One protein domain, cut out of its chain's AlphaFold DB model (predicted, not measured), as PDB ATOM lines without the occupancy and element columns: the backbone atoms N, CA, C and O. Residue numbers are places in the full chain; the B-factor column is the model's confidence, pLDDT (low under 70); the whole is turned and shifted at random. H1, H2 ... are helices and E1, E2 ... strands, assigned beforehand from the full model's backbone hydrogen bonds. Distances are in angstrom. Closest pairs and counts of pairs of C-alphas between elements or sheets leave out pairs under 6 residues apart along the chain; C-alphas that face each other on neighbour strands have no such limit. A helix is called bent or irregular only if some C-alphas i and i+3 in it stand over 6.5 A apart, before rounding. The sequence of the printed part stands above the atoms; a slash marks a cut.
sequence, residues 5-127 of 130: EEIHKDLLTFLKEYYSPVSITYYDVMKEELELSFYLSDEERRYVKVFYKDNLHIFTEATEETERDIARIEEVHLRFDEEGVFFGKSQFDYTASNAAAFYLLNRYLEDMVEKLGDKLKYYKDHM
ATOM      1  N   GLU A   5      18.021  54.791 -57.748       92.00
ATOM      2  CA  GLU A   5      18.951  53.680 -57.514       92.00
ATOM      3  C   GLU A   5      19.724  53.841 -56.195       92.00
ATOM      4  O   GLU A   5      19.874  52.879 -55.438       92.00
ATOM      5  N   GLU A   6      20.168  55.063 -55.877       93.69
ATOM      6  CA  GLU A   6      20.824  55.367 -54.600       93.69
ATOM      7  C   GLU A   6      19.874  55.181 -53.414       93.69
ATOM      8  O   GLU A   6      20.273  54.582 -52.415       93.69
ATOM      9  N   ILE A   7      18.623  55.639 -53.539       93.81
ATOM     10  CA  ILE A   7      17.584  55.448 -52.517       93.81
ATOM     11  C   ILE A   7      17.323  53.959 -52.302       93.81
ATOM     12  O   ILE A   7      17.376  53.491 -51.168       93.81
ATOM     13  N   HIS A   8      17.102  53.193 -53.374       94.06
ATOM     14  CA  HIS A   8      16.839  51.759 -53.273       94.06
ATOM     15  C   HIS A   8      17.986  51.014 -52.581       94.06
ATOM     16  O   HIS A   8      17.752  50.176 -51.708       94.06
ATOM     17  N   LYS A   9      19.237  51.326 -52.943       95.06
ATOM     18  CA  LYS A   9      20.419  50.699 -52.349       95.06
ATOM     19  C   LYS A   9      20.563  51.042 -50.866       95.06
ATOM     20  O   LYS A   9      20.789  50.138 -50.067       95.06
ATOM     21  N   ASP A  10      20.438  52.319 -50.511       96.12
ATOM     22  CA  ASP A  10      20.541  52.780 -49.125       96.12
ATOM     23  C   ASP A  10      19.413  52.209 -48.252       96.12
ATOM     24  O   ASP A  10      19.669  51.715 -47.151       96.12
ATOM     25  N   LEU A  11      18.184  52.185 -48.774       95.19
ATOM     26  CA  LEU A  11      17.032  51.599 -48.096       95.19
ATOM     27  C   LEU A  11      17.232  50.099 -47.871       95.19
ATOM     28  O   LEU A  11      17.055  49.619 -46.756       95.19
ATOM     29  N   LEU A  12      17.671  49.355 -48.888       95.12
ATOM     30  CA  LEU A  12      17.935  47.925 -48.745       95.12
ATOM     31  C   LEU A  12      19.063  47.638 -47.742       95.12
ATOM     32  O   LEU A  12      18.979  46.658 -47.002       95.12
ATOM     33  N   THR A  13      20.114  48.463 -47.714       95.75
ATOM     34  CA  THR A  13      21.184  48.353 -46.711       95.75
ATOM     35  C   THR A  13      20.631  48.551 -45.305       95.75
ATOM     36  O   THR A  13      20.880  47.705 -44.453       95.75
ATOM     37  N   PHE A  14      19.828  49.590 -45.092       95.31
ATOM     38  CA  PHE A  14      19.171  49.846 -43.813       95.31
ATOM     39  C   PHE A  14      18.260  48.703 -43.369       95.31
ATOM     40  O   PHE A  14      18.369  48.247 -42.239       95.31
ATOM     41  N   LEU A  15      17.404  48.180 -44.250       94.56
ATOM     42  CA  LEU A  15      16.490  47.086 -43.898       94.56
ATOM     43  C   LEU A  15      17.247  45.824 -43.453       94.56
ATOM     44  O   LEU A  15      16.839  45.148 -42.507       94.56
ATOM     45  N   LYS A  16      18.385  45.539 -44.096       94.44
ATOM     46  CA  LYS A  16      19.248  44.395 -43.772       94.44
ATOM     47  C   LYS A  16      19.951  44.503 -42.419       94.44
ATOM     48  O   LYS A  16      20.441  43.481 -41.943       94.44
ATOM     49  N   GLU A  17      20.000  45.683 -41.800       94.25
ATOM     50  CA  GLU A  17      20.496  45.841 -40.425       94.25
ATOM     51  C   GLU A  17      19.537  45.221 -39.398       94.25
ATOM     52  O   GLU A  17      19.984  44.784 -38.340       94.25
ATOM     53  N   TYR A  18      18.242  45.138 -39.725       93.31
ATOM     54  CA  TYR A  18      17.194  44.627 -38.836       93.31
ATOM     55  C   TYR A  18      16.804  43.188 -39.160       93.31
ATOM     56  O   TYR A  18      16.640  42.365 -38.261       93.31
ATOM     57  N   TYR A  19      16.657  42.868 -40.448       91.81
ATOM     58  CA  TYR A  19      16.281  41.528 -40.880       91.81
ATOM     59  C   TYR A  19      16.876  41.194 -42.247       91.81
ATOM     60  O   TYR A  19      16.742  41.939 -43.214       91.81
ATOM     61  N   SER A  20      17.505  40.026 -42.355       88.19
ATOM     62  CA  SER A  20      17.970  39.463 -43.621       88.19
ATOM     63  C   SER A  20      17.616  37.983 -43.620       88.19
ATOM     64  O   SER A  20      18.069  37.278 -42.717       88.19
ATOM     65  N   PRO A  21      16.864  37.471 -44.608       89.94
ATOM     66  CA  PRO A  21      16.591  38.018 -45.951       89.94
ATOM     67  C   PRO A  21      15.329  38.906 -46.081       89.94
ATOM     68  O   PRO A  21      14.206  38.445 -45.886       89.94
ATOM     69  N   VAL A  22      15.515  40.158 -46.515       93.12
ATOM     70  CA  VAL A  22      14.444  41.129 -46.828       93.12
ATOM     71  C   VAL A  22      14.565  41.634 -48.269       93.12
ATOM     72  O   VAL A  22      15.680  41.804 -48.780       93.12
ATOM     73  N   SER A  23      13.432  41.895 -48.917       93.81
ATOM     74  CA  SER A  23      13.340  42.545 -50.228       93.81
ATOM     75  C   SER A  23      12.314  43.682 -50.223       93.81
ATOM     76  O   SER A  23      11.375  43.706 -49.429       93.81
ATOM     77  N   ILE A  24      12.529  44.651 -51.115       94.25
ATOM     78  CA  ILE A  24      11.601  45.756 -51.368       94.25
ATOM     79  C   ILE A  24      10.741  45.352 -52.563       94.25
ATOM     80  O   ILE A  24      11.260  45.215 -53.672       94.25
ATOM     81  N   THR A  25       9.448  45.161 -52.332       92.81
ATOM     82  CA  THR A  25       8.477  44.758 -53.360       92.81
ATOM     83  C   THR A  25       7.954  45.974 -54.111       92.81
ATOM     84  O   THR A  25       7.804  45.947 -55.333       92.81
ATOM     85  N   TYR A  26       7.733  47.069 -53.389       92.00
ATOM     86  CA  TYR A  26       7.288  48.345 -53.935       92.00
ATOM     87  C   TYR A  26       7.746  49.486 -53.032       92.00
ATOM     88  O   TYR A  26       7.840  49.308 -51.822       92.00
ATOM     89  N   TYR A  27       8.017  50.656 -53.604       93.00
ATOM     90  CA  TYR A  27       8.207  51.881 -52.835       93.00
ATOM     91  C   TYR A  27       7.802  53.105 -53.660       93.00
ATOM     92  O   TYR A  27       8.059  53.168 -54.864       93.00
ATOM     93  N   ASP A  28       7.185  54.080 -52.999       91.38
ATOM     94  CA  ASP A  28       6.876  55.404 -53.532       91.38
ATOM     95  C   ASP A  28       7.293  56.446 -52.499       91.38
ATOM     96  O   ASP A  28       6.606  56.707 -51.515       91.38
ATOM     97  N   VAL A  29       8.455  57.046 -52.743       89.38
ATOM     98  CA  VAL A  29       9.058  58.043 -51.853       89.38
ATOM     99  C   VAL A  29       8.172  59.281 -51.706       89.38
ATOM    100  O   VAL A  29       8.141  59.886 -50.638       89.38
ATOM    101  N   MET A  30       7.433  59.673 -52.750       89.38
ATOM    102  CA  MET A  30       6.611  60.886 -52.700       89.38
ATOM    103  C   MET A  30       5.412  60.715 -51.773       89.38
ATOM    104  O   MET A  30       5.024  61.671 -51.090       89.38
ATOM    105  N   LYS A  31       4.858  59.503 -51.754       90.88
ATOM    106  CA  LYS A  31       3.763  59.103 -50.868       90.88
ATOM    107  C   LYS A  31       4.229  58.492 -49.549       90.88
ATOM    108  O   LYS A  31       3.390  58.133 -48.740       90.88
ATOM    109  N   GLU A  32       5.540  58.359 -49.354       90.62
ATOM    110  CA  GLU A  32       6.128  57.706 -48.179       90.62
ATOM    111  C   GLU A  32       5.586  56.273 -47.986       90.62
ATOM    112  O   GLU A  32       5.433  55.789 -46.870       90.62
ATOM    113  N   GLU A  33       5.320  55.579 -49.099       92.50
ATOM    114  CA  GLU A  33       4.802  54.211 -49.107       92.50
ATOM    115  C   GLU A  33       5.921  53.204 -49.381       92.50
ATOM    116  O   GLU A  33       6.737  53.385 -50.291       92.50
ATOM    117  N   LEU A  34       5.931  52.101 -48.636       94.00
ATOM    118  CA  LEU A  34       6.901  51.021 -48.789       94.00
ATOM    119  C   LEU A  34       6.233  49.666 -48.562       94.00
ATOM    120  O   LEU A  34       5.610  49.448 -47.532       94.00
ATOM    121  N   GLU A  35       6.405  48.727 -49.486       94.38
ATOM    122  CA  GLU A  35       6.001  47.332 -49.317       94.38
ATOM    123  C   GLU A  35       7.235  46.435 -49.282       94.38
ATOM    124  O   GLU A  35       8.064  46.439 -50.199       94.38
ATOM    125  N   LEU A  36       7.344  45.666 -48.204       93.81
ATOM    126  CA  LEU A  36       8.472  44.805 -47.897       93.81
ATOM    127  C   LEU A  36       8.051  43.348 -47.832       93.81
ATOM    128  O   LEU A  36       6.979  43.011 -47.331       93.81
ATOM    129  N   SER A  37       8.967  42.502 -48.273       93.81
ATOM    130  CA  SER A  37       8.875  41.053 -48.223       93.81
ATOM    131  C   SER A  37       9.966  40.509 -47.306       93.81
ATOM    132  O   SER A  37      11.157  40.738 -47.528       93.81
ATOM    133  N   PHE A  38       9.561  39.782 -46.268       93.94
ATOM    134  CA  PHE A  38      10.455  39.147 -45.303       93.94
ATOM    135  C   PHE A  38      10.376  37.634 -45.469       93.94
ATOM    136  O   PHE A  38       9.320  37.047 -45.230       93.94
ATOM    137  N   TYR A  39      11.482  36.990 -45.851       94.25
ATOM    138  CA  TYR A  39      11.485  35.535 -46.001       94.25
ATOM    139  C   TYR A  39      11.807  34.858 -44.673       94.25
ATOM    140  O   TYR A  39      12.798  35.182 -44.011       94.25
ATOM    141  N   LEU A  40      10.978  33.893 -44.288       94.12
ATOM    142  CA  LEU A  40      11.126  33.124 -43.061       94.12
ATOM    143  C   LEU A  40      11.849  31.812 -43.353       94.12
ATOM    144  O   LEU A  40      11.354  30.961 -44.094       94.12
ATOM    145  N   SER A  41      13.001  31.613 -42.717       94.06
ATOM    146  CA  SER A  41      13.680  30.316 -42.719       94.06
ATOM    147  C   SER A  41      12.879  29.262 -41.940       94.06
ATOM    148  O   SER A  41      11.977  29.583 -41.164       94.06
ATOM    149  N   ASP A  42      13.242  27.987 -42.088       94.75
ATOM    150  CA  ASP A  42      12.680  26.899 -41.275       94.75
ATOM    151  C   ASP A  42      12.816  27.163 -39.767       94.75
ATOM    152  O   ASP A  42      11.960  26.747 -38.985       94.75
ATOM    153  N   GLU A  43      13.898  27.825 -39.354       94.44
ATOM    154  CA  GLU A  43      14.131  28.199 -37.963       94.44
ATOM    155  C   GLU A  43      13.197  29.337 -37.531       94.44
ATOM    156  O   GLU A  43      12.529  29.223 -36.503       94.44
ATOM    157  N   GLU A  44      13.060  30.379 -38.352       95.25
ATOM    158  CA  GLU A  44      12.139  31.489 -38.087       95.25
ATOM    159  C   GLU A  44      10.691  31.002 -37.974       95.25
ATOM    160  O   GLU A  44      10.000  31.353 -37.021       95.25
ATOM    161  N   ARG A  45      10.242  30.088 -38.845       95.25
ATOM    162  CA  ARG A  45       8.890  29.501 -38.751       95.25
ATOM    163  C   ARG A  45       8.671  28.722 -37.449       95.25
ATOM    164  O   ARG A  45       7.558  28.702 -36.917       95.25
ATOM    165  N   ARG A  46       9.715  28.102 -36.884       96.06
ATOM    166  CA  ARG A  46       9.630  27.480 -35.549       96.06
ATOM    167  C   ARG A  46       9.481  28.534 -34.459       96.06
ATOM    168  O   ARG A  46       8.677  28.324 -33.554       96.06
ATOM    169  N   TYR A  47      10.197  29.653 -34.545       95.94
ATOM    170  CA  TYR A  47      10.051  30.744 -33.581       95.94
ATOM    171  C   TYR A  47       8.696  31.445 -33.684       95.94
ATOM    172  O   TYR A  47       8.097  31.704 -32.644       95.94
ATOM    173  N   VAL A  48       8.152  31.642 -34.890       95.50
ATOM    174  CA  VAL A  48       6.764  32.108 -35.072       95.50
ATOM    175  C   VAL A  48       5.793  31.176 -34.353       95.50
ATOM    176  O   VAL A  48       4.907  31.628 -33.635       95.50
ATOM    177  N   LYS A  49       5.977  29.857 -34.487       95.38
ATOM    178  CA  LYS A  49       5.130  28.872 -33.806       95.38
ATOM    179  C   LYS A  49       5.241  28.944 -32.281       95.38
ATOM    180  O   LYS A  49       4.229  28.768 -31.606       95.38
ATOM    181  N   VAL A  50       6.436  29.175 -31.738       96.00
ATOM    182  CA  VAL A  50       6.631  29.387 -30.292       96.00
ATOM    183  C   VAL A  50       5.930  30.671 -29.853       96.00
ATOM    184  O   VAL A  50       5.088  30.617 -28.963       96.00
ATOM    185  N   PHE A  51       6.169  31.782 -30.552       95.69
ATOM    186  CA  PHE A  51       5.522  33.066 -30.289       95.69
ATOM    187  C   PHE A  51       3.992  32.956 -30.302       95.69
ATOM    188  O   PHE A  51       3.333  33.428 -29.379       95.69
ATOM    189  N   TYR A  52       3.424  32.281 -31.302       94.88
ATOM    190  CA  TYR A  52       1.990  32.010 -31.387       94.88
ATOM    191  C   TYR A  52       1.468  31.250 -30.156       94.88
ATOM    192  O   TYR A  52       0.449  31.630 -29.583       94.88
ATOM    193  N   LYS A  53       2.178  30.203 -29.714       94.12
ATOM    194  CA  LYS A  53       1.784  29.389 -28.551       94.12
ATOM    195  C   LYS A  53       1.876  30.148 -27.234       94.12
ATOM    196  O   LYS A  53       1.008  29.980 -26.380       94.12
ATOM    197  N   ASP A  54       2.883  30.999 -27.094       94.69
ATOM    198  CA  ASP A  54       3.064  31.833 -25.906       94.69
ATOM    199  C   ASP A  54       2.019  32.964 -25.841       94.69
ATOM    200  O   ASP A  54       1.687  33.454 -24.762       94.69
ATOM    201  N   ASN A  55       1.433  33.333 -26.987       92.69
ATOM    202  CA  ASN A  55       0.507  34.455 -27.129       92.69
ATOM    203  C   ASN A  55      -0.890  34.051 -27.636       92.69
ATOM    204  O   ASN A  55      -1.590  34.872 -28.225       92.69
ATOM    205  N   LEU A  56      -1.346  32.818 -27.373       90.94
ATOM    206  CA  LEU A  56      -2.650  32.312 -27.850       90.94
ATOM    207  C   LEU A  56      -3.838  33.230 -27.522       90.94
ATOM    208  O   LEU A  56      -4.804  33.288 -28.273       90.94
ATOM    209  N   HIS A  57      -3.759  33.969 -26.416       91.31
ATOM    210  CA  HIS A  57      -4.788  34.914 -25.985       91.31
ATOM    211  C   HIS A  57      -4.998  36.096 -26.951       91.31
ATOM    212  O   HIS A  57      -6.067  36.698 -26.932       91.31
ATOM    213  N   ILE A  58      -4.005  36.419 -27.788       89.06
ATOM    214  CA  ILE A  58      -4.077  37.468 -28.819       89.06
ATOM    215  C   ILE A  58      -4.739  36.924 -30.098       89.06
ATOM    216  O   ILE A  58      -5.360  37.665 -30.856       89.06
ATOM    217  N   PHE A  59      -4.648  35.614 -30.327       89.50
ATOM    218  CA  PHE A  59      -5.031  34.947 -31.569       89.50
ATOM    219  C   PHE A  59      -6.366  34.205 -31.426       89.50
ATOM    220  O   PHE A  59      -6.442  32.983 -31.536       89.50
ATOM    221  N   THR A  60      -7.440  34.954 -31.167       86.06
ATOM    222  CA  THR A  60      -8.764  34.392 -30.839       86.06
ATOM    223  C   THR A  60      -9.465  33.684 -32.000       86.06
ATOM    224  O   THR A  60     -10.414  32.941 -31.774       86.06
ATOM    225  N   GLU A  61      -9.011  33.911 -33.233       88.38
ATOM    226  CA  GLU A  61      -9.568  33.334 -34.465       88.38
ATOM    227  C   GLU A  61      -8.747  32.139 -34.978       88.38
ATOM    228  O   GLU A  61      -8.826  31.769 -36.148       88.38
ATOM    229  N   ALA A  62      -7.922  31.539 -34.117       87.31
ATOM    230  CA  ALA A  62      -7.140  30.366 -34.470       87.31
ATOM    231  C   ALA A  62      -8.026  29.176 -34.870       87.31
ATOM    232  O   ALA A  62      -8.975  28.809 -34.173       87.31
ATOM    233  N   THR A  63      -7.657  28.527 -35.969       88.50
ATOM    234  CA  THR A  63      -8.283  27.305 -36.475       88.50
ATOM    235  C   THR A  63      -7.330  26.117 -36.342       88.50
ATOM    236  O   THR A  63      -6.147  26.261 -36.021       88.50
ATOM    237  N   GLU A  64      -7.821  24.908 -36.623       84.38
ATOM    238  CA  GLU A  64      -6.965  23.715 -36.708       84.38
ATOM    239  C   GLU A  64      -5.886  23.841 -37.804       84.38
ATOM    240  O   GLU A  64      -4.850  23.173 -37.744       84.38
ATOM    241  N   GLU A  65      -6.106  24.710 -38.796       90.25
ATOM    242  CA  GLU A  65      -5.178  24.945 -39.904       90.25
ATOM    243  C   GLU A  65      -4.082  25.960 -39.554       90.25
ATOM    244  O   GLU A  65      -2.986  25.871 -40.109       90.25
ATOM    245  N   THR A  66      -4.302  26.841 -38.569       92.44
ATOM    246  CA  THR A  66      -3.368  27.919 -38.197       92.44
ATOM    247  C   THR A  66      -1.952  27.404 -37.914       92.44
ATOM    248  O   THR A  66      -0.982  27.902 -38.482       92.44
ATOM    249  N   GLU A  67      -1.785  26.359 -37.092       92.25
ATOM    250  CA  GLU A  67      -0.445  25.815 -36.800       92.25
ATOM    251  C   GLU A  67       0.237  25.191 -38.027       92.25
ATOM    252  O   GLU A  67       1.471  25.178 -38.109       92.25
ATOM    253  N   ARG A  68      -0.552  24.615 -38.941       94.19
ATOM    254  CA  ARG A  68      -0.041  24.009 -40.175       94.19
ATOM    255  C   ARG A  68       0.438  25.094 -41.125       94.19
ATOM    256  O   ARG A  68       1.502  24.947 -41.720       94.19
ATOM    257  N   ASP A  69      -0.329  26.166 -41.234       94.56
ATOM    258  CA  ASP A  69      -0.009  27.291 -42.093       94.56
ATOM    259  C   ASP A  69       1.188  28.081 -41.571       94.56
ATOM    260  O   ASP A  69       2.091  28.355 -42.355       94.56
ATOM    261  N   ILE A  70       1.320  28.291 -40.256       94.19
ATOM    262  CA  ILE A  70       2.546  28.862 -39.660       94.19
ATOM    263  C   ILE A  70       3.799  28.097 -40.113       94.19
ATOM    264  O   ILE A  70       4.820  28.699 -40.442       94.19
ATOM    265  N   ALA A  71       3.734  26.765 -40.181       93.81
ATOM    266  CA  ALA A  71       4.877  25.953 -40.598       93.81
ATOM    267  C   ALA A  71       5.234  26.106 -42.093       93.81
ATOM    268  O   ALA A  71       6.319  25.682 -42.503       93.81
ATOM    269  N   ARG A  72       4.336  26.692 -42.895       94.81
ATOM    270  CA  ARG A  72       4.413  26.833 -44.357       94.81
ATOM    271  C   ARG A  72       4.583  28.277 -44.835       94.81
ATOM    272  O   ARG A  72       4.857  28.460 -46.016       94.81
ATOM    273  N   ILE A  73       4.416  29.282 -43.972       93.38
ATOM    274  CA  ILE A  73       4.604  30.698 -44.333       93.38
ATOM    275  C   ILE A  73       6.085  30.963 -44.597       93.38
ATOM    276  O   ILE A  73       6.863  31.176 -43.673       93.38
ATOM    277  N   GLU A  74       6.482  30.940 -45.862       93.62
ATOM    278  CA  GLU A  74       7.857  31.224 -46.289       93.62
ATOM    279  C   GLU A  74       8.137  32.722 -46.435       93.62
ATOM    280  O   GLU A  74       9.294  33.131 -46.401       93.62
ATOM    281  N   GLU A  75       7.094  33.539 -46.571       92.81
ATOM    282  CA  GLU A  75       7.199  34.971 -46.830       92.81
ATOM    283  C   GLU A  75       6.081  35.730 -46.116       92.81
ATOM    284  O   GLU A  75       4.926  35.295 -46.096       92.81
ATOM    285  N   VAL A  76       6.435  36.869 -45.524       93.25
ATOM    286  CA  VAL A  76       5.503  37.817 -44.911       93.25
ATOM    287  C   VAL A  76       5.635  39.153 -45.625       93.25
ATOM    288  O   VAL A  76       6.736  39.690 -45.741       93.25
ATOM    289  N   HIS A  77       4.503  39.703 -46.058       92.38
ATOM    290  CA  HIS A  77       4.437  41.009 -46.700       92.38
ATOM    291  C   HIS A  77       3.945  42.063 -45.708       92.38
ATOM    292  O   HIS A  77       2.881  41.888 -45.108       92.38
ATOM    293  N   LEU A  78       4.685  43.160 -45.558       92.50
ATOM    294  CA  LEU A  78       4.292  44.316 -44.749       92.50
ATOM    295  C   LEU A  78       4.314  45.576 -45.611       92.50
ATOM    296  O   LEU A  78       5.319  45.859 -46.263       92.50
ATOM    297  N   ARG A  79       3.227  46.345 -45.583       92.75
ATOM    298  CA  ARG A  79       3.147  47.681 -46.176       92.75
ATOM    299  C   ARG A  79       3.204  48.733 -45.077       92.75
ATOM    300  O   ARG A  79       2.532  48.599 -44.060       92.75
ATOM    301  N   PHE A  80       3.993  49.765 -45.313       91.19
ATOM    302  CA  PHE A  80       4.165  50.937 -44.473       91.19
ATOM    303  C   PHE A  80       3.693  52.144 -45.274       91.19
ATOM    304  O   PHE A  80       4.108  52.310 -46.424       91.19
ATOM    305  N   ASP A  81       2.821  52.950 -44.690       90.44
ATOM    306  CA  ASP A  81       2.403  54.243 -45.227       90.44
ATOM    307  C   ASP A  81       2.080  55.215 -44.074       90.44
ATOM    308  O   ASP A  81       2.302  54.902 -42.901       90.44
ATOM    309  N   GLU A  82       1.578  56.408 -44.400       86.25
ATOM    310  CA  GLU A  82       1.223  57.437 -43.413       86.25
ATOM    311  C   GLU A  82       0.139  56.988 -42.407       86.25
ATOM    312  O   GLU A  82       0.056  57.546 -41.311       86.25
ATOM    313  N   GLU A  83      -0.692  55.996 -42.748       87.19
ATOM    314  CA  GLU A  83      -1.747  55.464 -41.875       87.19
ATOM    315  C   GLU A  83      -1.228  54.376 -40.921       87.19
ATOM    316  O   GLU A  83      -1.841  54.128 -39.876       87.19
ATOM    317  N   GLY A  84      -0.093  53.746 -41.240       86.31
ATOM    318  CA  GLY A  84       0.597  52.804 -40.362       86.31
ATOM    319  C   GLY A  84       1.130  51.559 -41.071       86.31
ATOM    320  O   GLY A  84       1.626  51.612 -42.196       86.31
ATOM    321  N   VAL A  85       1.076  50.423 -40.365       88.75
ATOM    322  CA  VAL A  85       1.581  49.127 -40.842       88.75
ATOM    323  C   VAL A  85       0.418  48.213 -41.210       88.75
ATOM    324  O   VAL A  85      -0.444  47.925 -40.381       88.75
ATOM    325  N   PHE A  86       0.436  47.702 -42.435       88.50
ATOM    326  CA  PHE A  86      -0.588  46.822 -42.987       88.50
ATOM    327  C   PHE A  86       0.007  45.482 -43.400       88.50
ATOM    328  O   PHE A  86       1.084  45.406 -43.992       88.50
ATOM    329  N   PHE A  87      -0.729  44.409 -43.132       85.12
ATOM    330  CA  PHE A  87      -0.339  43.064 -43.538       85.12
ATOM    331  C   PHE A  87      -0.780  42.812 -44.980       85.12
ATOM    332  O   PHE A  87      -1.951  42.991 -45.328       85.12
ATOM    333  N   GLY A  88       0.169  42.426 -45.831       72.56
ATOM    334  CA  GLY A  88      -0.101  42.118 -47.229       72.56
ATOM    335  C   GLY A  88      -0.983  40.878 -47.388       72.56
ATOM    336  O   GLY A  88      -1.173  40.083 -46.464       72.56
ATOM    337  N   LYS A  89      -1.546  40.704 -48.588       72.38
ATOM    338  CA  LYS A  89      -2.406  39.553 -48.887       72.38
ATOM    339  C   LYS A  89      -1.610  38.256 -48.754       72.38
ATOM    340  O   LYS A  89      -0.581  38.088 -49.399       72.38
ATOM    341  N   SER A  90      -2.144  37.328 -47.973       78.81
ATOM    342  CA  SER A  90      -1.597  35.991 -47.775       78.81
ATOM    343  C   SER A  90      -2.599  34.949 -48.266       78.81
ATOM    344  O   SER A  90      -3.811  35.145 -48.171       78.81
ATOM    345  N   GLN A  91      -2.094  33.843 -48.811       85.31
ATOM    346  CA  GLN A  91      -2.911  32.669 -49.149       85.31
ATOM    347  C   GLN A  91      -3.214  31.784 -47.930       85.31
ATOM    348  O   GLN A  91      -3.969  30.821 -48.045       85.31
ATOM    349  N   PHE A  92      -2.566  32.068 -46.803       87.81
ATOM    350  CA  PHE A  92      -2.674  31.304 -45.571       87.81
ATOM    351  C   PHE A  92      -3.770  31.862 -44.671       87.81
ATOM    352  O   PHE A  92      -4.221  32.998 -44.845       87.81
ATOM    353  N   ASP A  93      -4.148  31.067 -43.675       87.50
ATOM    354  CA  ASP A  93      -5.010  31.494 -42.581       87.50
ATOM    355  C   ASP A  93      -4.621  32.888 -42.040       87.50
ATOM    356  O   ASP A  93      -3.439  33.232 -41.884       87.50
ATOM    357  N   TYR A  94      -5.638  33.709 -41.768       87.25
ATOM    358  CA  TYR A  94      -5.454  35.093 -41.327       87.25
ATOM    359  C   TYR A  94      -4.683  35.151 -40.004       87.25
ATOM    360  O   TYR A  94      -3.728  35.918 -39.869       87.25
ATOM    361  N   THR A  95      -5.023  34.268 -39.062       90.75
ATOM    362  CA  THR A  95      -4.350  34.174 -37.764       90.75
ATOM    363  C   THR A  95      -2.896  33.729 -37.914       90.75
ATOM    364  O   THR A  95      -2.017  34.296 -37.265       90.75
ATOM    365  N   ALA A  96      -2.609  32.771 -38.801       91.75
ATOM    366  CA  ALA A  96      -1.238  32.343 -39.090       91.75
ATOM    367  C   ALA A  96      -0.385  33.490 -39.657       91.75
ATOM    368  O   ALA A  96       0.745  33.713 -39.214       91.75
ATOM    369  N   SER A  97      -0.950  34.247 -40.601       91.12
ATOM    370  CA  SER A  97      -0.292  35.397 -41.231       91.12
ATOM    371  C   SER A  97      -0.027  36.513 -40.216       91.12
ATOM    372  O   SER A  97       1.088  37.030 -40.137       91.12
ATOM    373  N   ASN A  98      -1.014  36.814 -39.367       90.94
ATOM    374  CA  ASN A  98      -0.866  37.765 -38.269       90.94
ATOM    375  C   ASN A  98       0.204  37.323 -37.271       90.94
ATOM    376  O   ASN A  98       1.036  38.135 -36.881       90.94
ATOM    377  N   ALA A  99       0.223  36.054 -36.862       93.00
ATOM    378  CA  ALA A  99       1.226  35.554 -35.926       93.00
ATOM    379  C   ALA A  99       2.651  35.742 -36.462       93.00
ATOM    380  O   ALA A  99       3.534  36.177 -35.720       93.00
ATOM    381  N   ALA A 100       2.867  35.474 -37.752       94.00
ATOM    382  CA  ALA A 100       4.151  35.695 -38.408       94.00
ATOM    383  C   ALA A 100       4.530  37.186 -38.465       94.00
ATOM    384  O   ALA A 100       5.661  37.548 -38.138       94.00
ATOM    385  N   ALA A 101       3.580  38.059 -38.813       92.56
ATOM    386  CA  ALA A 101       3.801  39.501 -38.863       92.56
ATOM    387  C   ALA A 101       4.094  40.103 -37.479       92.56
ATOM    388  O   ALA A 101       5.087  40.812 -37.312       92.56
ATOM    389  N   PHE A 102       3.290  39.777 -36.462       92.62
ATOM    390  CA  PHE A 102       3.505  40.242 -35.089       92.62
ATOM    391  C   PHE A 102       4.827  39.751 -34.515       92.62
ATOM    392  O   PHE A 102       5.489  40.504 -33.802       92.62
ATOM    393  N   TYR A 103       5.225  38.520 -34.830       94.56
ATOM    394  CA  TYR A 103       6.528  38.000 -34.447       94.56
ATOM    395  C   TYR A 103       7.670  38.847 -35.033       94.56
ATOM    396  O   TYR A 103       8.556  39.263 -34.287       94.56
ATOM    397  N   LEU A 104       7.634  39.150 -36.337       93.25
ATOM    398  CA  LEU A 104       8.653  39.988 -36.980       93.25
ATOM    399  C   LEU A 104       8.684  41.399 -36.381       93.25
ATOM    400  O   LEU A 104       9.761  41.903 -36.064       93.25
ATOM    401  N   LEU A 105       7.510  42.008 -36.179       90.94
ATOM    402  CA  LEU A 105       7.383  43.339 -35.583       90.94
ATOM    403  C   LEU A 105       7.982  43.396 -34.177       90.94
ATOM    404  O   LEU A 105       8.870  44.206 -33.939       90.94
ATOM    405  N   ASN A 106       7.565  42.493 -33.285       89.69
ATOM    406  CA  ASN A 106       8.040  42.476 -31.897       89.69
ATOM    407  C   ASN A 106       9.522  42.115 -31.771       89.69
ATOM    408  O   ASN A 106      10.180  42.543 -30.830       89.69
ATOM    409  N   ARG A 107      10.045  41.260 -32.655       88.38
ATOM    410  CA  ARG A 107      11.400  40.728 -32.484       88.38
ATOM    411  C   ARG A 107      12.469  41.547 -33.190       88.38
ATOM    412  O   ARG A 107      13.585  41.630 -32.685       88.38
ATOM    413  N   TYR A 108      12.159  42.073 -34.371       88.38
ATOM    414  CA  TYR A 108      13.175  42.616 -35.271       88.38
ATOM    415  C   TYR A 108      12.879  44.036 -35.737       88.38
ATOM    416  O   TYR A 108      13.816  44.785 -36.002       88.38
ATOM    417  N   LEU A 109      11.603  44.397 -35.894       88.69
ATOM    418  CA  LEU A 109      11.240  45.563 -36.695       88.69
ATOM    419  C   LEU A 109      10.734  46.766 -35.891       88.69
ATOM    420  O   LEU A 109      10.567  47.810 -36.503       88.69
ATOM    421  N   GLU A 110      10.530  46.673 -34.574       88.81
ATOM    422  CA  GLU A 110      10.065  47.804 -33.745       88.81
ATOM    423  C   GLU A 110      10.913  49.072 -33.975       88.81
ATOM    424  O   GLU A 110      10.418  50.061 -34.518       88.81
ATOM    425  N   ASP A 111      12.226  48.988 -33.735       89.44
ATOM    426  CA  ASP A 111      13.186  50.070 -34.004       89.44
ATOM    427  C   ASP A 111      13.243  50.498 -35.481       89.44
ATOM    428  O   ASP A 111      13.570  51.645 -35.799       89.44
ATOM    429  N   MET A 112      13.010  49.557 -36.402       92.44
ATOM    430  CA  MET A 112      13.053  49.817 -37.841       92.44
ATOM    431  C   MET A 112      11.891  50.716 -38.243       92.44
ATOM    432  O   MET A 112      12.109  51.711 -38.929       92.44
ATOM    433  N   VAL A 113      10.681  50.394 -37.779       89.12
ATOM    434  CA  VAL A 113       9.448  51.123 -38.098       89.12
ATOM    435  C   VAL A 113       9.519  52.561 -37.600       89.12
ATOM    436  O   VAL A 113       9.170  53.471 -38.349       89.12
ATOM    437  N   GLU A 114      10.046  52.787 -36.394       88.88
ATOM    438  CA  GLU A 114      10.223  54.141 -35.855       88.88
ATOM    439  C   GLU A 114      11.154  55.002 -36.722       88.88
ATOM    440  O   GLU A 114      10.889  56.181 -36.951       88.88
ATOM    441  N   LYS A 115      12.238  54.415 -37.242       92.62
ATOM    442  CA  LYS A 115      13.242  55.132 -38.050       92.62
ATOM    443  C   LYS A 115      12.884  55.210 -39.529       92.62
ATOM    444  O   LYS A 115      13.422  56.055 -40.247       92.62
ATOM    445  N   LEU A 116      12.025  54.314 -40.008       91.69
ATOM    446  CA  LEU A 116      11.686  54.206 -41.419       91.69
ATOM    447  C   LEU A 116      10.994  55.473 -41.923       91.69
ATOM    448  O   LEU A 116      11.359  55.964 -42.990       91.69
ATOM    449  N   GLY A 117      10.059  56.032 -41.148       88.88
ATOM    450  CA  GLY A 117       9.350  57.264 -41.513       88.88
ATOM    451  C   GLY A 117      10.305  58.439 -41.747       88.88
ATOM    452  O   GLY A 117      10.301  59.046 -42.817       88.88
ATOM    453  N   ASP A 118      11.216  58.690 -40.801       91.88
ATOM    454  CA  ASP A 118      12.241  59.733 -40.940       91.88
ATOM    455  C   ASP A 118      13.143  59.503 -42.160       91.88
ATOM    456  O   ASP A 118      13.560  60.449 -42.835       91.88
ATOM    457  N   LYS A 119      13.432  58.238 -42.474       92.50
ATOM    458  CA  LYS A 119      14.263  57.860 -43.616       92.50
ATOM    459  C   LYS A 119      13.559  58.097 -44.953       92.50
ATOM    460  O   LYS A 119      14.173  58.658 -45.860       92.50
ATOM    461  N   LEU A 120      12.280  57.735 -45.066       92.06
ATOM    462  CA  LEU A 120      11.460  58.009 -46.252       92.06
ATOM    463  C   LEU A 120      11.286  59.514 -46.472       92.06
ATOM    464  O   LEU A 120      11.477  59.999 -47.590       92.06
ATOM    465  N   LYS A 121      11.044  60.268 -45.397       91.69
ATOM    466  CA  LYS A 121      10.984  61.730 -45.435       91.69
ATOM    467  C   LYS A 121      12.304  62.353 -45.886       91.69
ATOM    468  O   LYS A 121      12.311  63.224 -46.754       91.69
ATOM    469  N   TYR A 122      13.434  61.872 -45.365       93.56
ATOM    470  CA  TYR A 122      14.752  62.309 -45.825       93.56
ATOM    471  C   TYR A 122      14.921  62.082 -47.331       93.56
ATOM    472  O   TYR A 122      15.385  62.983 -48.032       93.56
ATOM    473  N   TYR A 123      14.511  60.923 -47.854       93.50
ATOM    474  CA  TYR A 123      14.562  60.677 -49.293       93.50
ATOM    475  C   TYR A 123      13.683  61.646 -50.069       93.50
ATOM    476  O   TYR A 123      14.168  62.235 -51.029       93.50
ATOM    477  N   LYS A 124      12.441  61.865 -49.637       91.75
ATOM    478  CA  LYS A 124      11.505  62.803 -50.270       91.75
ATOM    479  C   LYS A 124      12.084  64.213 -50.380       91.75
ATOM    480  O   LYS A 124      12.028  64.805 -51.455       91.75
ATOM    481  N   ASP A 125      12.729  64.700 -49.323       92.12
ATOM    482  CA  ASP A 125      13.347  66.032 -49.286       92.12
ATOM    483  C   ASP A 125      14.615  66.145 -50.154       92.12
ATOM    484  O   ASP A 125      15.010  67.243 -50.556       92.12
ATOM    485  N   HIS A 126      15.274  65.021 -50.449       91.12
ATOM    486  CA  HIS A 126      16.567  64.988 -51.141       91.12
ATOM    487  C   HIS A 126      16.514  64.310 -52.511       91.12
ATOM    488  O   HIS A 126      17.556  64.200 -53.164       91.12
ATOM    489  N   MET A 127      15.349  63.863 -52.972       87.69
ATOM    490  CA  MET A 127      15.204  63.148 -54.234       87.69
ATOM    491  C   MET A 127      15.393  64.084 -55.430       87.69
ATOM    492  O   MET A 127      14.900  65.212 -55.464       87.69
TER     493      MET A 127
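What this domain is: This is residues 5 to 127 of the 130 residues of an uncharacterized protein of Clostridiaceae bacterium (UniProt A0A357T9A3). One twisted four-stranded antiparallel sheet has H1 and the long, bent H4 over one face and no named helix over the other, in two layers. H2 and H3 pack on arm H4a beyond one end of the sheet. The printed part has 123 residues, with four named helices and four strands in the order H1 E1 E2 H2 H3 E3 E4 H4, sheet order E1 E2 E3 E4, class mixed. It is compact, with a radius of gyration of the C-alphas of 15.1 A, but elongated, spanning 49 by 27 by 24 A.

Where its parts are: The strands are E1, residues 22 to 28, 17.5 A; E2, 33 to 39, 20.1 A; E3, 75 to 81, 19.9 A; and E4, 84 to 87. H4, residues 94 to 126, was assigned as one helix by its hydrogen bonds but is bent, with C-alphas 108 and 111 7.6 A apart; its arms are H4a, 94 to 108, 21.0 A, and H4b, 111 to 126, 23.0 A, which ends with C-alpha 126 at (16.567, 64.988, -51.141). H4b is irregular, only just: C-alphas 114 and 117 are 6.52 A apart. H1, residues 5 to 18, 20.8 A, begins at C-alpha (18.951, 53.680, -57.514); H2 is 42 to 54, H3 66 to 70.

How they stand to each other: Hairpin E1 and E2 has N 25 and O 35 at 2.8 A, E2 and E3 N 36 and O 78 at 2.8 A, and hairpin E3 and E4 N 79 and O 86 at 2.8 A. H4a runs across the strands over E3, at 68 degrees on the local plane and a height over the sheet of 8.5 A. H4b, on the same face, is slantwise to them. H1 and H4b only just touch, with 3 pairs of C-alphas within 8 A, the closest Tyr 18 and Met 112, 6.7 A. H4a touches H2, closest C-alphas Val 48 and Ala 100, 5.6 A, and H3, closest Thr 66 and Ala 96, 5.0 A. Every O i to N i+4 pair is within hydrogen-bond range in H2, H3 and H4a; H1 has 9 of 10, H4b 10 of 12.

The domain as a whole: The C-alphas of Glu 64 and His 126, the two farthest apart, are 49.7 A apart. The printed part has no cut. The link from H2 to H3 is long, with 11 residues. No printed residue is under 70 in pLDDT.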